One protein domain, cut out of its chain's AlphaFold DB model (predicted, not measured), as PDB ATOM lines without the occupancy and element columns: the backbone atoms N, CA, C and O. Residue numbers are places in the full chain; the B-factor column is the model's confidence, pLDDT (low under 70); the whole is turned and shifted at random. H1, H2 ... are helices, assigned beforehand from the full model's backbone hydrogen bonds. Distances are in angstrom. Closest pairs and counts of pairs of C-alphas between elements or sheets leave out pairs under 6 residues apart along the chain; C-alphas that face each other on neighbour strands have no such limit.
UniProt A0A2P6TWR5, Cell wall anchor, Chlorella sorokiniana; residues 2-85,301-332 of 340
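What this domain is: This is residues 2 to 85 and 301 to 332 of the 340 residues of the protein "Cell wall anchor" of Chlorella sorokiniana (UniProt A0A2P6TWR5). One very long helix, H2, has two shorter helices, H1 and H3, packed along its first part in a slender up-and-down bundle of three, and its far part, residues 63 to 85 with the last one beyond H2, sticks out as a single free arm. H1 and H2 form a helical hairpin, while H3 comes after a cut and meets H1 with only a part of each. The printed part has 116 residues with three named helices, in the order H1, H2, H3, and no named strand, and its class is all helix. It is extended, with a radius of gyration of the C-alphas of 21.2 A, and the C-alphas span 79 by 22 by 20 A, the free arm adding much of the length.

How they stand to each other: The longest helix is H2, residues 34 to 84. H1, residues 2 to 31, touches it along residues 34 to 58 of H2 alone, and the closest C-alphas, those of Gly 28 and Ala 36, are 4.6 A apart. H1 and H2 form a hairpin, with a shallow tilt of 14 degrees, opposite ways. H3, residues 302 to 330, also touches H2, and the closest C-alphas, those of Val 48 and Ile 316, are 5.2 A apart. H2 and H3 stand at a shallow tilt of 18 degrees, opposite ways. H1 touches H3 with residues 18 to 29 alone, and H3 touches H1 with residues 319 to 329 alone. Their closest C-alphas, those of Gly 25 and Ala 326, are 7.2 A apart, and the two helices run the same way at a shallow tilt of 21 degrees. The three make a bundle, up and down, each helix running against the one before it in the chain. In H1, H2 and H3 every O i to N i+4 pair is within hydrogen-bond range.

Where its parts are: H2 runs 74.2 A from C-alpha 34 at (150.296, 165.588, 181.348) to C-alpha 84 at (126.472, 234.506, 195.287). H1 begins at C-alpha 2, at (128.680, 201.460, 180.390), and measures 43.5 A to C-alpha 31. H3 measures 42.0 A and ends at C-alpha 330, at (151.849, 166.141, 188.161).

The domain as a whole: The two C-alphas farthest apart, those of Arg 31 and Val 85, are 79.0 A apart. Residues 63 to 85, of which 63 to 84 belong to H2, stand free; the body without them has 93 residues and spans 47 by 19 by 16 A. The link from H1 to H2 is tight, with 2 residues. The link from H2 to H3 lies across the cut, where residues 86 to 300 are not printed, and C-alphas 85 and 301 are 36.0 A apart. The mean pLDDT of the printed part is 77.9; residues under 70 are 2 to 7, 69, 73 to 74, 77 to 85, 301 to 304 and 332.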
ATOM      1  N   PHE A   2     127.480 202.093 180.974       45.38
ATOM      2  CA  PHE A   2     128.680 201.460 180.390       45.38
ATOM      3  C   PHE A   2     129.431 200.510 181.351       45.38
ATOM      4  O   PHE A   2     129.840 199.432 180.935       45.38
ATOM      5  N   LEU A   3     129.534 200.848 182.642       52.03
ATOM      6  CA  LEU A   3     130.278 200.057 183.641       52.03
ATOM      7  C   LEU A   3     129.679 198.669 183.909       52.03
ATOM      8  O   LEU A   3     130.406 197.682 183.972       52.03
ATOM      9  N   PHE A   4     128.348 198.569 183.977       59.62
ATOM     10  CA  PHE A   4     127.662 197.276 184.080       59.62
ATOM     11  C   PHE A   4     127.954 196.388 182.868       59.62
ATOM     12  O   PHE A   4     128.204 195.207 183.035       59.62
ATOM     13  N   SER A   5     128.021 196.959 181.662       60.41
ATOM     14  CA  SER A   5     128.304 196.174 180.454       60.41
ATOM     15  C   SER A   5     129.754 195.684 180.361       60.41
ATOM     16  O   SER A   5     130.018 194.661 179.730       60.41
ATOM     17  N   LEU A   6     130.701 196.407 180.972       62.03
ATOM     18  CA  LEU A   6     132.119 196.055 180.947       62.03
ATOM     19  C   LEU A   6     132.439 195.002 182.017       62.03
ATOM     20  O   LEU A   6     132.973 193.944 181.695       62.03
ATOM     21  N   THR A   7     131.972 195.231 183.247       68.06
ATOM     22  CA  THR A   7     132.052 194.258 184.352       68.06
ATOM     23  C   THR A   7     131.295 192.961 184.044       68.06
ATOM     24  O   THR A   7     131.762 191.878 184.388       68.06
ATOM     25  N   GLU A   8     130.172 193.034 183.320       76.88
ATOM     26  CA  GLU A   8     129.444 191.860 182.828       76.88
ATOM     27  C   GLU A   8     130.269 191.053 181.815       76.88
ATOM     28  O   GLU A   8     130.334 189.826 181.916       76.88
ATOM     29  N   ARG A   9     130.953 191.713 180.871       79.62
ATOM     30  CA  ARG A   9     131.811 191.035 179.883       79.62
ATOM     31  C   ARG A   9     133.020 190.373 180.529       79.62
ATOM     32  O   ARG A   9     133.315 189.219 180.219       79.62
ATOM     33  N   GLU A  10     133.705 191.070 181.429       77.81
ATOM     34  CA  GLU A  10     134.854 190.505 182.136       77.81
ATOM     35  C   GLU A  10     134.448 189.365 183.073       77.81
ATOM     36  O   GLU A  10     135.107 188.326 183.104       77.81
ATOM     37  N   GLY A  11     133.311 189.500 183.763       79.88
ATOM     38  CA  GLY A  11     132.736 188.434 184.579       79.88
ATOM     39  C   GLY A  11     132.372 187.191 183.760       79.88
ATOM     40  O   GLY A  11     132.665 186.067 184.175       79.88
ATOM     41  N   GLN A  12     131.797 187.368 182.564       86.12
ATOM     42  CA  GLN A  12     131.504 186.269 181.635       86.12
ATOM     43  C   GLN A  12     132.782 185.586 181.127       86.12
ATOM     44  O   GLN A  12     132.844 184.353 181.087       86.12
ATOM     45  N   LEU A  13     133.816 186.359 180.779       84.81
ATOM     46  CA  LEU A  13     135.114 185.829 180.349       84.81
ATOM     47  C   LEU A  13     135.807 185.054 181.471       84.81
ATOM     48  O   LEU A  13     136.263 183.932 181.243       84.81
ATOM     49  N   LEU A  14     135.827 185.606 182.687       81.88
ATOM     50  CA  LEU A  14     136.336 184.923 183.872       81.88
ATOM     51  C   LEU A  14     135.590 183.599 184.070       81.88
ATOM     52  O   LEU A  14     136.221 182.548 184.150       81.88
ATOM     53  N   GLY A  15     134.254 183.622 184.063       83.75
ATOM     54  CA  GLY A  15     133.417 182.428 184.195       83.75
ATOM     55  C   GLY A  15     133.719 181.355 183.143       83.75
ATOM     56  O   GLY A  15     133.834 180.175 183.482       83.75
ATOM     57  N   LEU A  16     133.923 181.753 181.885       88.56
ATOM     58  CA  LEU A  16     134.285 180.844 180.797       88.56
ATOM     59  C   LEU A  16     135.664 180.211 181.021       88.56
ATOM     60  O   LEU A  16     135.811 178.998 180.863       88.56
ATOM     61  N   VAL A  17     136.660 180.996 181.440       85.31
ATOM     62  CA  VAL A  17     138.010 180.495 181.754       85.31
ATOM     63  C   VAL A  17     137.980 179.541 182.952       85.31
ATOM     64  O   VAL A  17     138.616 178.483 182.909       85.31
ATOM     65  N   LEU A  18     137.203 179.850 183.998       83.88
ATOM     66  CA  LEU A  18     137.009 178.963 185.153       83.88
ATOM     67  C   LEU A  18     136.386 177.621 184.725       83.88
ATOM     68  O   LEU A  18     136.890 176.559 185.088       83.88
ATOM     69  N   MET A  19     135.332 177.655 183.903       88.00
ATOM     70  CA  MET A  19     134.665 176.450 183.395       88.00
ATOM     71  C   MET A  19     135.587 175.613 182.499       88.00
ATOM     72  O   MET A  19     135.691 174.398 182.678       88.00
ATOM     73  N   ALA A  20     136.292 176.251 181.560       87.25
ATOM     74  CA  ALA A  20     137.192 175.571 180.634       87.25
ATOM     75  C   ALA A  20     138.392 174.935 181.357       87.25
ATOM     76  O   ALA A  20     138.737 173.782 181.088       87.25
ATOM     77  N   SER A  21     138.996 175.649 182.313       83.62
ATOM     78  CA  SER A  21     140.104 175.128 183.128       83.62
ATOM     79  C   SER A  21     139.657 173.986 184.047       83.62
ATOM     80  O   SER A  21     140.345 172.966 184.127       83.62
ATOM     81  N   GLY A  22     138.475 174.089 184.664       83.25
ATOM     82  CA  GLY A  22     137.881 173.010 185.458       83.25
ATOM     83  C   GLY A  22     137.593 171.751 184.634       83.25
ATOM     84  O   GLY A  22     137.949 170.643 185.043       83.25
ATOM     85  N   ALA A  23     137.024 171.909 183.434       86.12
ATOM     86  CA  ALA A  23     136.773 170.802 182.511       86.12
ATOM     87  C   ALA A  23     138.078 170.136 182.040       86.12
ATOM     88  O   ALA A  23     138.181 168.905 182.045       86.12
ATOM     89  N   ALA A  24     139.097 170.934 181.695       83.69
ATOM     90  CA  ALA A  24     140.421 170.438 181.323       83.69
ATOM     91  C   ALA A  24     141.074 169.644 182.464       83.69
ATOM     92  O   ALA A  24     141.602 168.555 182.230       83.69
ATOM     93  N   GLY A  25     140.966 170.136 183.702       80.25
ATOM     94  CA  GLY A  25     141.475 169.447 184.885       80.25
ATOM     95  C   GLY A  25     140.771 168.125 185.171       80.25
ATOM     96  O   GLY A  25     141.424 167.101 185.383       80.25
ATOM     97  N   TYR A  26     139.438 168.105 185.087       84.00
ATOM     98  CA  TYR A  26     138.652 166.882 185.253       84.00
ATOM     99  C   TYR A  26     139.000 165.825 184.190       84.00
ATOM    100  O   TYR A  26     139.248 164.656 184.509       84.00
ATOM    101  N   MET A  27     139.089 166.232 182.918       84.62
ATOM    102  CA  MET A  27     139.494 165.341 181.827       84.62
ATOM    103  C   MET A  27     140.943 164.861 181.978       84.62
ATOM    104  O   MET A  27     141.224 163.685 181.729       84.62
ATOM    105  N   GLY A  28     141.849 165.742 182.406       79.00
ATOM    106  CA  GLY A  28     143.260 165.441 182.636       79.00
ATOM    107  C   GLY A  28     143.476 164.434 183.759       79.00
ATOM    108  O   GLY A  28     144.195 163.453 183.559       79.00
ATOM    109  N   GLY A  29     142.781 164.601 184.888       79.19
ATOM    110  CA  GLY A  29     142.805 163.654 186.003       79.19
ATOM    111  C   GLY A  29     142.289 162.270 185.606       79.19
ATOM    112  O   GLY A  29     142.901 161.255 185.941       79.19
ATOM    113  N   ARG A  30     141.214 162.212 184.809       84.81
ATOM    114  CA  ARG A  30     140.639 160.941 184.345       84.81
ATOM    115  C   ARG A  30     141.509 160.224 183.310       84.81
ATOM    116  O   ARG A  30     141.603 159.001 183.343       84.81
ATOM    117  N   ARG A  31     142.132 160.961 182.384       83.94
ATOM    118  CA  ARG A  31     142.972 160.395 181.307       83.94
ATOM    119  C   ARG A  31     144.451 160.271 181.677       83.94
ATOM    120  O   ARG A  31     145.214 159.756 180.865       83.94
ATOM    121  N   LYS A  32     144.859 160.739 182.865       81.06
ATOM    122  CA  LYS A  32     146.264 160.815 183.313       81.06
ATOM    123  C   LYS A  32     147.178 161.475 182.265       81.06
ATOM    124  O   LYS A  32     148.299 161.034 182.036       81.06
ATOM    125  N   SER A  33     146.678 162.513 181.591       81.38
ATOM    126  CA  SER A  33     147.401 163.204 180.516       81.38
ATOM    127  C   SER A  33     148.136 164.425 181.062       81.38
ATOM    128  O   SER A  33     147.501 165.357 181.553       81.38
ATOM    129  N   SER A  34     149.464 164.449 180.927       77.81
ATOM    130  CA  SER A  34     150.296 165.588 181.348       77.81
ATOM    131  C   SER A  34     149.912 166.889 180.634       77.81
ATOM    132  O   SER A  34     149.879 167.947 181.253       77.81
ATOM    133  N   THR A  35     149.564 166.817 179.346       83.81
ATOM    134  CA  THR A  35     149.193 167.986 178.532       83.81
ATOM    135  C   THR A  35     147.908 168.649 179.028       83.81
ATOM    136  O   THR A  35     147.826 169.871 179.091       83.81
ATOM    137  N   ALA A  36     146.913 167.857 179.439       80.56
ATOM    138  CA  ALA A  36     145.658 168.386 179.974       80.56
ATOM    139  C   ALA A  36     145.848 169.059 181.345       80.56
ATOM    140  O   ALA A  36     145.223 170.081 181.622       80.56
ATOM    141  N   VAL A  37     146.750 168.530 182.179       80.00
ATOM    142  CA  VAL A  37     147.079 169.131 183.481       80.00
ATOM    143  C   VAL A  37     147.892 170.423 183.311       80.00
ATOM    144  O   VAL A  37     147.646 171.398 184.015       80.00
ATOM    145  N   GLN A  38     148.802 170.486 182.334       83.62
ATOM    146  CA  GLN A  38     149.496 171.732 181.977       83.62
ATOM    147  C   GLN A  38     148.523 172.804 181.466       83.62
ATOM    148  O   GLN A  38     148.621 173.960 181.875       83.62
ATOM    149  N   LEU A  39     147.545 172.424 180.635       84.81
ATOM    150  CA  LEU A  39     146.499 173.338 180.163       84.81
ATOM    151  C   LEU A  39     145.647 173.878 181.323       84.81
ATOM    152  O   LEU A  39     145.331 175.065 181.347       84.81
ATOM    153  N   GLN A  40     145.324 173.030 182.307       86.12
ATOM    154  CA  GLN A  40     144.649 173.458 183.531       86.12
ATOM    155  C   GLN A  40     145.484 174.500 184.286       86.12
ATOM    156  O   GLN A  40     144.940 175.536 184.639       86.12
ATOM    157  N   LEU A  41     146.788 174.273 184.492       84.75
ATOM    158  CA  LEU A  41     147.659 175.220 185.207       84.75
ATOM    159  C   LEU A  41     147.754 176.582 184.510       84.75
ATOM    160  O   LEU A  41     147.676 177.614 185.174       84.75
ATOM    161  N   VAL A  42     147.868 176.589 183.178       87.25
ATOM    162  CA  VAL A  42     147.833 177.829 182.385       87.25
ATOM    163  C   VAL A  42     146.476 178.520 182.539       87.25
ATOM    164  O   VAL A  42     146.426 179.723 182.781       87.25
ATOM    165  N   GLY A  43     145.377 177.762 182.479       84.25
ATOM    166  CA  GLY A  43     144.029 178.280 182.713       84.25
ATOM    167  C   GLY A  43     143.837 178.862 184.118       84.25
ATOM    168  O   GLY A  43     143.236 179.925 184.253       84.25
ATOM    169  N   CYS A  44     144.396 178.224 185.153       85.88
ATOM    170  CA  CYS A  44     144.378 178.730 186.526       85.88
ATOM    171  C   CYS A  44     145.140 180.052 186.644       85.88
ATOM    172  O   CYS A  44     144.639 180.993 187.254       85.88
ATOM    173  N   LEU A  45     146.326 180.146 186.036       87.94
ATOM    174  CA  LEU A  45     147.143 181.359 186.060       87.94
ATOM    175  C   LEU A  45     146.440 182.529 185.359       87.94
ATOM    176  O   LEU A  45     146.365 183.622 185.916       87.94
ATOM    177  N   VAL A  46     145.861 182.286 184.181       87.25
ATOM    178  CA  VAL A  46     145.059 183.289 183.463       87.25
ATOM    179  C   VAL A  46     143.822 183.684 184.278       87.25
ATOM    180  O   VAL A  46     143.529 184.870 184.398       87.25
ATOM    181  N   GLY A  47     143.134 182.723 184.900       85.00
ATOM    182  CA  GLY A  47     141.975 182.986 185.755       85.00
ATOM    183  C   GLY A  47     142.303 183.841 186.985       85.00
ATOM    184  O   GLY A  47     141.533 184.734 187.324       85.00
ATOM    185  N   VAL A  48     143.457 183.624 187.624       87.31
ATOM    186  CA  VAL A  48     143.917 184.452 188.755       87.31
ATOM    187  C   VAL A  48     144.234 185.878 188.299       87.31
ATOM    188  O   VAL A  48     143.818 186.828 188.957       87.31
ATOM    189  N   LEU A  49     144.924 186.041 187.164       87.31
ATOM    190  CA  LEU A  49     145.239 187.363 186.612       87.31
ATOM    191  C   LEU A  49     143.973 188.150 186.255       87.31
ATOM    192  O   LEU A  49     143.862 189.317 186.623       87.31
ATOM    193  N   LEU A  50     143.000 187.503 185.606       86.06
ATOM    194  CA  LEU A  50     141.705 188.112 185.290       86.06
ATOM    195  C   LEU A  50     140.901 188.443 186.557       86.06
ATOM    196  O   LEU A  50     140.281 189.498 186.626       86.06
ATOM    197  N   GLY A  51     140.955 187.591 187.587       85.00
ATOM    198  CA  GLY A  51     140.295 187.850 188.870       85.00
ATOM    199  C   GLY A  51     140.844 189.088 189.586       85.00
ATOM    200  O   GLY A  51     140.070 189.897 190.093       85.00
ATOM    201  N   PHE A  52     142.168 189.276 189.591       86.88
ATOM    202  CA  PHE A  52     142.782 190.497 190.126       86.88
ATOM    203  C   PHE A  52     142.506 191.729 189.257       86.88
ATOM    204  O   PHE A  52     142.336 192.814 189.809       86.88
ATOM    205  N   GLY A  53     142.446 191.567 187.930       85.31
ATOM    206  CA  GLY A  53     142.047 192.624 186.996       85.31
ATOM    207  C   GLY A  53     140.666 193.180 187.336       85.31
ATOM    208  O   GLY A  53     140.553 194.362 187.651       85.31
ATOM    209  N   LEU A  54     139.669 192.294 187.429       83.12
ATOM    210  CA  LEU A  54     138.291 192.641 187.774       83.12
ATOM    211  C   LEU A  54     138.192 193.355 189.136       83.12
ATOM    212  O   LEU A  54     137.521 194.377 189.256       83.12
ATOM    213  N   ILE A  55     138.860 192.836 190.176       85.06
ATOM    214  CA  ILE A  55     138.844 193.457 191.514       85.06
ATOM    215  C   ILE A  55     139.444 194.867 191.460       85.06
ATOM    216  O   ILE A  55     138.875 195.799 192.024       85.06
ATOM    217  N   ASN A  56     140.583 195.029 190.784       83.12
ATOM    218  CA  ASN A  56     141.254 196.321 190.686       83.12
ATOM    219  C   ASN A  56     140.439 197.335 189.883       83.12
ATOM    220  O   ASN A  56     140.387 198.494 190.278       83.12
ATOM    221  N   GLU A  57     139.811 196.918 188.787       81.12
ATOM    222  CA  GLU A  57     138.980 197.792 187.958       81.12
ATOM    223  C   GLU A  57     137.729 198.243 188.714       81.12
ATOM    224  O   GLU A  57     137.484 199.439 188.823       81.12
ATOM    225  N   VAL A  58     137.025 197.324 189.383       80.19
ATOM    226  CA  VAL A  58     135.837 197.653 190.190       80.19
ATOM    227  C   VAL A  58     136.170 198.615 191.337       80.19
ATOM    228  O   VAL A  58     135.434 199.574 191.573       80.19
ATOM    229  N   VAL A  59     137.282 198.397 192.050       80.00
ATOM    230  CA  VAL A  59     137.702 199.282 193.152       80.00
ATOM    231  C   VAL A  59     138.152 200.645 192.621       80.00
ATOM    232  O   VAL A  59     137.785 201.681 193.183       80.00
ATOM    233  N   ARG A  60     138.930 200.664 191.533       78.88
ATOM    234  CA  ARG A  60     139.465 201.892 190.939       78.88
ATOM    235  C   ARG A  60     138.365 202.749 190.331       78.88
ATOM    236  O   ARG A  60     138.342 203.942 190.612       78.88
ATOM    237  N   ASP A  61     137.468 202.167 189.547       76.25
ATOM    238  CA  ASP A  61     136.387 202.901 188.889       76.25
ATOM    239  C   ASP A  61     135.446 203.500 189.926       76.25
ATOM    240  O   ASP A  61     135.138 204.686 189.864       76.25
ATOM    241  N   ARG A  62     135.095 202.747 190.977       71.31
ATOM    242  CA  ARG A  62     134.276 203.282 192.071       71.31
ATOM    243  C   ARG A  62     134.974 204.430 192.793       71.31
ATOM    244  O   ARG A  62     134.335 205.438 193.086       71.31
ATOM    245  N   GLN A  63     136.269 204.304 193.085       76.06
ATOM    246  CA  GLN A  63     137.024 205.368 193.744       76.06
ATOM    247  C   GLN A  63     137.138 206.614 192.856       76.06
ATOM    248  O   GLN A  63     136.930 207.727 193.341       76.06
ATOM    249  N   VAL A  64     137.435 206.440 191.568       77.31
ATOM    250  CA  VAL A  64     137.547 207.544 190.611       77.31
ATOM    251  C   VAL A  64     136.191 208.205 190.417       77.31
ATOM    252  O   VAL A  64     136.107 209.404 190.629       77.31
ATOM    253  N   ASP A  65     135.124 207.464 190.139       70.75
ATOM    254  CA  ASP A  65     133.799 208.034 189.888       70.75
ATOM    255  C   ASP A  65     133.205 208.702 191.130       70.75
ATOM    256  O   ASP A  65     132.663 209.801 191.032       70.75
ATOM    257  N   CYS A  66     133.361 208.103 192.318       71.88
ATOM    258  CA  CYS A  66     132.900 208.735 193.557       71.88
ATOM    259  C   CYS A  66     133.710 209.998 193.871       71.88
ATOM    260  O   CYS A  66     133.128 211.010 194.257       71.88
ATOM    261  N   SER A  67     135.035 209.971 193.679       72.81
ATOM    262  CA  SER A  67     135.881 211.152 193.904       72.81
ATOM    263  C   SER A  67     135.657 212.245 192.858       72.81
ATOM    264  O   SER A  67     135.672 213.426 193.197       72.81
ATOM    265  N   LEU A  68     135.398 211.876 191.602       74.62
ATOM    266  CA  LEU A  68     135.085 212.795 190.515       74.62
ATOM    267  C   LEU A  68     133.711 213.427 190.734       74.62
ATOM    268  O   LEU A  68     133.574 214.633 190.567       74.62
ATOM    269  N   ALA A  69     132.716 212.644 191.159       69.69
ATOM    270  CA  ALA A  69     131.404 213.152 191.537       69.69
ATOM    271  C   ALA A  69     131.507 214.094 192.746       69.69
ATOM    272  O   ALA A  69     130.978 215.200 192.703       69.69
ATOM    273  N   GLU A  70     132.247 213.716 193.791       71.38
ATOM    274  CA  GLU A  70     132.504 214.583 194.949       71.38
ATOM    275  C   GLU A  70     133.197 215.889 194.536       71.38
ATOM    276  O   GLU A  70     132.791 216.968 194.967       71.38
ATOM    277  N   LEU A  71     134.212 215.818 193.669       73.12
ATOM    278  CA  LEU A  71     134.896 216.990 193.121       73.12
ATOM    279  C   LEU A  71     133.972 217.849 192.257       73.12
ATOM    280  O   LEU A  71     134.038 219.070 192.352       73.12
ATOM    281  N   TYR A  72     133.115 217.238 191.440       73.00
ATOM    282  CA  TYR A  72     132.158 217.938 190.587       73.00
ATOM    283  C   TYR A  72     131.137 218.713 191.424       73.00
ATOM    284  O   TYR A  72     130.987 219.916 191.231       73.00
ATOM    285  N   TYR A  73     130.517 218.064 192.414       65.50
ATOM    286  CA  TYR A  73     129.563 218.717 193.314       65.50
ATOM    287  C   TYR A  73     130.230 219.782 194.188       65.50
ATOM    288  O   TYR A  73     129.688 220.873 194.337       65.50
ATOM    289  N   ARG A  74     131.445 219.534 194.698       67.00
ATOM    290  CA  ARG A  74     132.223 220.577 195.388       67.00
ATOM    291  C   ARG A  74     132.549 221.745 194.466       67.00
ATOM    292  O   ARG A  74     132.454 222.888 194.895       67.00
ATOM    293  N   GLY A  75     132.915 221.477 193.216       70.88
ATOM    294  CA  GLY A  75     133.178 222.495 192.203       70.88
ATOM    295  C   GLY A  75     131.944 223.352 191.937       70.88
ATOM    296  O   GLY A  75     132.024 224.578 191.995       70.88
ATOM    297  N   GLN A  76     130.790 222.718 191.746       71.19
ATOM    298  CA  GLN A  76     129.526 223.408 191.534       71.19
ATOM    299  C   GLN A  76     129.118 224.242 192.757       71.19
ATOM    300  O   GLN A  76     128.841 225.428 192.605       71.19
ATOM    301  N   ALA A  77     129.209 223.685 193.968       63.66
ATOM    302  CA  ALA A  77     128.954 224.421 195.205       63.66
ATOM    303  C   ALA A  77     129.904 225.620 195.359       63.66
ATOM    304  O   ALA A  77     129.478 226.714 195.717       63.66
ATOM    305  N   THR A  78     131.190 225.470 195.015       64.56
ATOM    306  CA  THR A  78     132.124 226.608 195.023       64.56
ATOM    307  C   THR A  78     131.783 227.653 193.966       64.56
ATOM    308  O   THR A  78     131.937 228.842 194.232       64.56
ATOM    309  N   GLN A  79     131.301 227.243 192.791       67.38
ATOM    310  CA  GLN A  79     130.902 228.144 191.713       67.38
ATOM    311  C   GLN A  79     129.626 228.915 192.063       67.38
ATOM    312  O   GLN A  79     129.567 230.121 191.836       67.38
ATOM    313  N   GLU A  80     128.628 228.254 192.646       64.44
ATOM    314  CA  GLU A  80     127.394 228.880 193.129       64.44
ATOM    315  C   GLU A  80     127.673 229.796 194.325       64.44
ATOM    316  O   GLU A  80     127.190 230.930 194.369       64.44
ATOM    317  N   ALA A  81     128.546 229.368 195.241       61.59
ATOM    318  CA  ALA A  81     129.043 230.209 196.318       61.59
ATOM    319  C   ALA A  81     129.739 231.460 195.763       61.59
ATOM    320  O   ALA A  81     129.387 232.561 196.176       61.59
ATOM    321  N   LEU A  82     130.639 231.322 194.781       61.00
ATOM    322  CA  LEU A  82     131.308 232.435 194.088       61.00
ATOM    323  C   LEU A  82     130.326 233.355 193.355       61.00
ATOM    324  O   LEU A  82     130.479 234.572 193.422       61.00
ATOM    325  N   ALA A  83     129.311 232.800 192.691       63.38
ATOM    326  CA  ALA A  83     128.274 233.568 192.005       63.38
ATOM    327  C   ALA A  83     127.377 234.347 192.985       63.38
ATOM    328  O   ALA A  83     126.849 235.400 192.633       63.38
ATOM    329  N   SER A  84     127.231 233.850 194.216       60.56
ATOM    330  CA  SER A  84     126.472 234.506 195.287       60.56
ATOM    331  C   SER A  84     127.258 235.589 196.043       60.56
ATOM    332  O   SER A  84     126.661 236.372 196.785       60.56
ATOM    333  N   VAL A  85     128.583 235.670 195.858       58.56
ATOM    334  CA  VAL A  85     129.406 236.737 196.446       58.56
ATOM    335  C   VAL A  85     129.159 238.039 195.681       58.56
ATOM    336  O   VAL A  85     129.444 238.142 194.488       58.56
ATOM    337  N   GLU A 301     125.590 202.034 197.562       57.81
ATOM    338  CA  GLU A 301     126.034 200.881 196.752       57.81
ATOM    339  C   GLU A 301     127.342 200.228 197.248       57.81
ATOM    340  O   GLU A 301     128.185 199.785 196.478       57.81
ATOM    341  N   THR A 302     127.526 200.111 198.568       58.94
ATOM    342  CA  THR A 302     128.658 199.343 199.139       58.94
ATOM    343  C   THR A 302     128.413 197.831 199.136       58.94
ATOM    344  O   THR A 302     129.351 197.043 199.260       58.94
ATOM    345  N   ALA A 303     127.153 197.403 199.005       61.69
ATOM    346  CA  ALA A 303     126.780 195.990 199.005       61.69
ATOM    347  C   ALA A 303     127.166 195.279 197.693       61.69
ATOM    348  O   ALA A 303     127.664 194.156 197.744       61.69
ATOM    349  N   GLY A 304     126.991 195.943 196.543       67.06
ATOM    350  CA  GLY A 304     127.355 195.406 195.225       67.06
ATOM    351  C   GLY A 304     128.867 195.252 195.051       67.06
ATOM    352  O   GLY A 304     129.331 194.195 194.635       67.06
ATOM    353  N   GLU A 305     129.641 196.252 195.480       72.44
ATOM    354  CA  GLU A 305     131.109 196.199 195.494       72.44
ATOM    355  C   GLU A 305     131.618 195.035 196.343       72.44
ATOM    356  O   GLU A 305     132.403 194.215 195.873       72.44
ATOM    357  N   LYS A 306     131.138 194.924 197.589       76.81
ATOM    358  CA  LYS A 306     131.533 193.826 198.476       76.81
ATOM    359  C   LYS A 306     131.219 192.483 197.837       76.81
ATOM    360  O   LYS A 306     132.064 191.598 197.881       76.81
ATOM    361  N   LEU A 307     130.045 192.331 197.231       79.19
ATOM    362  CA  LEU A 307     129.651 191.090 196.576       79.19
ATOM    363  C   LEU A 307     130.561 190.753 195.384       79.19
ATOM    364  O   LEU A 307     131.012 189.614 195.278       79.19
ATOM    365  N   LEU A 308     130.900 191.735 194.542       78.38
ATOM    366  CA  LEU A 308     131.802 191.553 193.401       78.38
ATOM    367  C   LEU A 308     133.236 191.235 193.843       78.38
ATOM    368  O   LEU A 308     133.806 190.245 193.385       78.38
ATOM    369  N   VAL A 309     133.790 191.989 194.795       82.62
ATOM    370  CA  VAL A 309     135.135 191.750 195.339       82.62
ATOM    371  C   VAL A 309     135.213 190.383 196.021       82.62
ATOM    372  O   VAL A 309     136.143 189.620 195.758       82.62
ATOM    373  N   TRP A 310     134.220 190.021 196.842       84.69
ATOM    374  CA  TRP A 310     134.158 188.693 197.461       84.69
ATOM    375  C   TRP A 310     134.056 187.582 196.420       84.69
ATOM    376  O   TRP A 310     134.744 186.573 196.546       84.69
ATOM    377  N   SER A 311     133.243 187.762 195.379       81.31
ATOM    378  CA  SER A 311     133.118 186.773 194.306       81.31
ATOM    379  C   SER A 311     134.433 186.586 193.536       81.31
ATOM    380  O   SER A 311     134.824 185.450 193.267       81.31
ATOM    381  N   GLY A 312     135.174 187.671 193.286       81.38
ATOM    382  CA  GLY A 312     136.509 187.629 192.690       81.38
ATOM    383  C   GLY A 312     137.524 186.913 193.584       81.38
ATOM    384  O   GLY A 312     138.252 186.038 193.117       81.38
ATOM    385  N   LEU A 313     137.529 187.206 194.890       88.25
ATOM    386  CA  LEU A 313     138.405 186.535 195.860       88.25
ATOM    387  C   LEU A 313     138.109 185.034 195.966       88.25
ATOM    388  O   LEU A 313     139.035 184.221 195.992       88.25
ATOM    389  N   VAL A 314     136.829 184.655 195.985       86.88
ATOM    390  CA  VAL A 314     136.404 183.248 195.990       86.88
ATOM    391  C   VAL A 314     136.850 182.541 194.708       86.88
ATOM    392  O   VAL A 314     137.359 181.421 194.777       86.88
ATOM    393  N   ALA A 315     136.728 183.189 193.547       81.25
ATOM    394  CA  ALA A 315     137.192 182.637 192.275       81.25
ATOM    395  C   ALA A 315     138.715 182.406 192.260       81.25
ATOM    396  O   ALA A 315     139.169 181.337 191.846       81.25
ATOM    397  N   ILE A 316     139.503 183.359 192.771       87.12
ATOM    398  CA  ILE A 316     140.963 183.223 192.912       87.12
ATOM    399  C   ILE A 316     141.305 182.060 193.852       87.12
ATOM    400  O   ILE A 316     142.141 181.220 193.515       87.12
ATOM    401  N   ALA A 317     140.641 181.969 195.007       89.06
ATOM    402  CA  ALA A 317     140.873 180.899 195.974       89.06
ATOM    403  C   ALA A 317     140.575 179.509 195.383       89.06
ATOM    404  O   ALA A 317     141.369 178.581 195.551       89.06
ATOM    405  N   LEU A 318     139.474 179.373 194.635       86.25
ATOM    406  CA  LEU A 318     139.126 178.139 193.924       86.25
ATOM    407  C   LEU A 318     140.164 177.776 192.854       86.25
ATOM    408  O   LEU A 318     140.525 176.604 192.728       86.25
ATOM    409  N   GLN A 319     140.689 178.760 192.120       85.38
ATOM    410  CA  GLN A 319     141.728 178.529 191.115       85.38
ATOM    411  C   GLN A 319     143.062 178.101 191.730       85.38
ATOM    412  O   GLN A 319     143.703 177.179 191.227       85.38
ATOM    413  N   LEU A 320     143.459 178.699 192.856       87.38
ATOM    414  CA  LEU A 320     144.657 178.291 193.594       87.38
ATOM    415  C   LEU A 320     144.518 176.876 194.167       87.38
ATOM    416  O   LEU A 320     145.450 176.077 194.060       87.38
ATOM    417  N   ALA A 321     143.347 176.534 194.712       88.25
ATOM    418  CA  ALA A 321     143.059 175.178 195.170       88.25
ATOM    419  C   ALA A 321     143.121 174.167 194.009       88.25
ATOM    420  O   ALA A 321     143.746 173.112 194.135       88.25
ATOM    421  N   GLY A 322     142.542 174.508 192.854       84.06
ATOM    422  CA  GLY A 322     142.611 173.692 191.640       84.06
ATOM    423  C   GLY A 322     144.042 173.500 191.127       84.06
ATOM    424  O   GLY A 322     144.435 172.374 190.814       84.06
ATOM    425  N   ALA A 323     144.842 174.567 191.099       84.88
ATOM    426  CA  ALA A 323     146.246 174.527 190.701       84.88
ATOM    427  C   ALA A 323     147.097 173.683 191.661       84.88
ATOM    428  O   ALA A 323     147.933 172.899 191.213       84.88
ATOM    429  N   TYR A 324     146.857 173.782 192.972       87.75
ATOM    430  CA  TYR A 324     147.524 172.951 193.975       87.75
ATOM    431  C   TYR A 324     147.244 171.460 193.749       87.75
ATOM    432  O   TYR A 324     148.168 170.644 193.732       87.75
ATOM    433  N   VAL A 325     145.981 171.098 193.498       84.19
ATOM    434  CA  VAL A 325     145.602 169.714 193.178       84.19
ATOM    435  C   VAL A 325     146.271 169.254 191.880       84.19
ATOM    436  O   VAL A 325     146.852 168.168 191.850       84.19
ATOM    437  N   ALA A 326     146.274 170.084 190.834       80.31
ATOM    438  CA  ALA A 326     146.949 169.789 189.572       80.31
ATOM    439  C   ALA A 326     148.462 169.559 189.750       80.31
ATOM    440  O   ALA A 326     148.981 168.558 189.262       80.31
ATOM    441  N   LEU A 327     149.153 170.416 190.508       81.69
ATOM    442  CA  LEU A 327     150.576 170.266 190.839       81.69
ATOM    443  C   LEU A 327     150.854 169.004 191.668       81.69
ATOM    444  O   LEU A 327     151.831 168.295 191.438       81.69
ATOM    445  N   SER A 328     149.977 168.678 192.618       82.88
ATOM    446  CA  SER A 328     150.106 167.447 193.405       82.88
ATOM    447  C   SER A 328     149.952 166.184 192.543       82.88
ATOM    448  O   SER A 328     150.603 165.169 192.801       82.88
ATOM    449  N   LEU A 329     149.128 166.255 191.491       74.94
ATOM    450  CA  LEU A 329     148.935 165.186 190.514       74.94
ATOM    451  C   LEU A 329     150.116 165.078 189.547       74.94
ATOM    452  O   LEU A 329     150.555 163.960 189.288       74.94
ATOM    453  N   THR A 330     150.670 166.189 189.047       74.38
ATOM    454  CA  THR A 330     151.849 166.141 188.161       74.38
ATOM    455  C   THR A 330     153.067 165.550 188.858       74.38
ATOM    456  O   THR A 330     153.762 164.742 188.253       74.38
ATOM    457  N   LEU A 331     153.284 165.860 190.141       73.88
ATOM    458  CA  LEU A 331     154.377 165.285 190.938       73.88
ATOM    459  C   LEU A 331     154.211 163.780 191.217       73.88
ATOM    460  O   LEU A 331     155.186 163.103 191.533       73.88
ATOM    461  N   ARG A 332     152.988 163.245 191.113       69.69
ATOM    462  CA  ARG A 332     152.679 161.819 191.334       69.69
ATOM    463  C   ARG A 332     152.522 161.014 190.044       69.69
ATOM    464  O   ARG A 332     152.433 159.788 190.110       69.69
TER     465      ARG A 332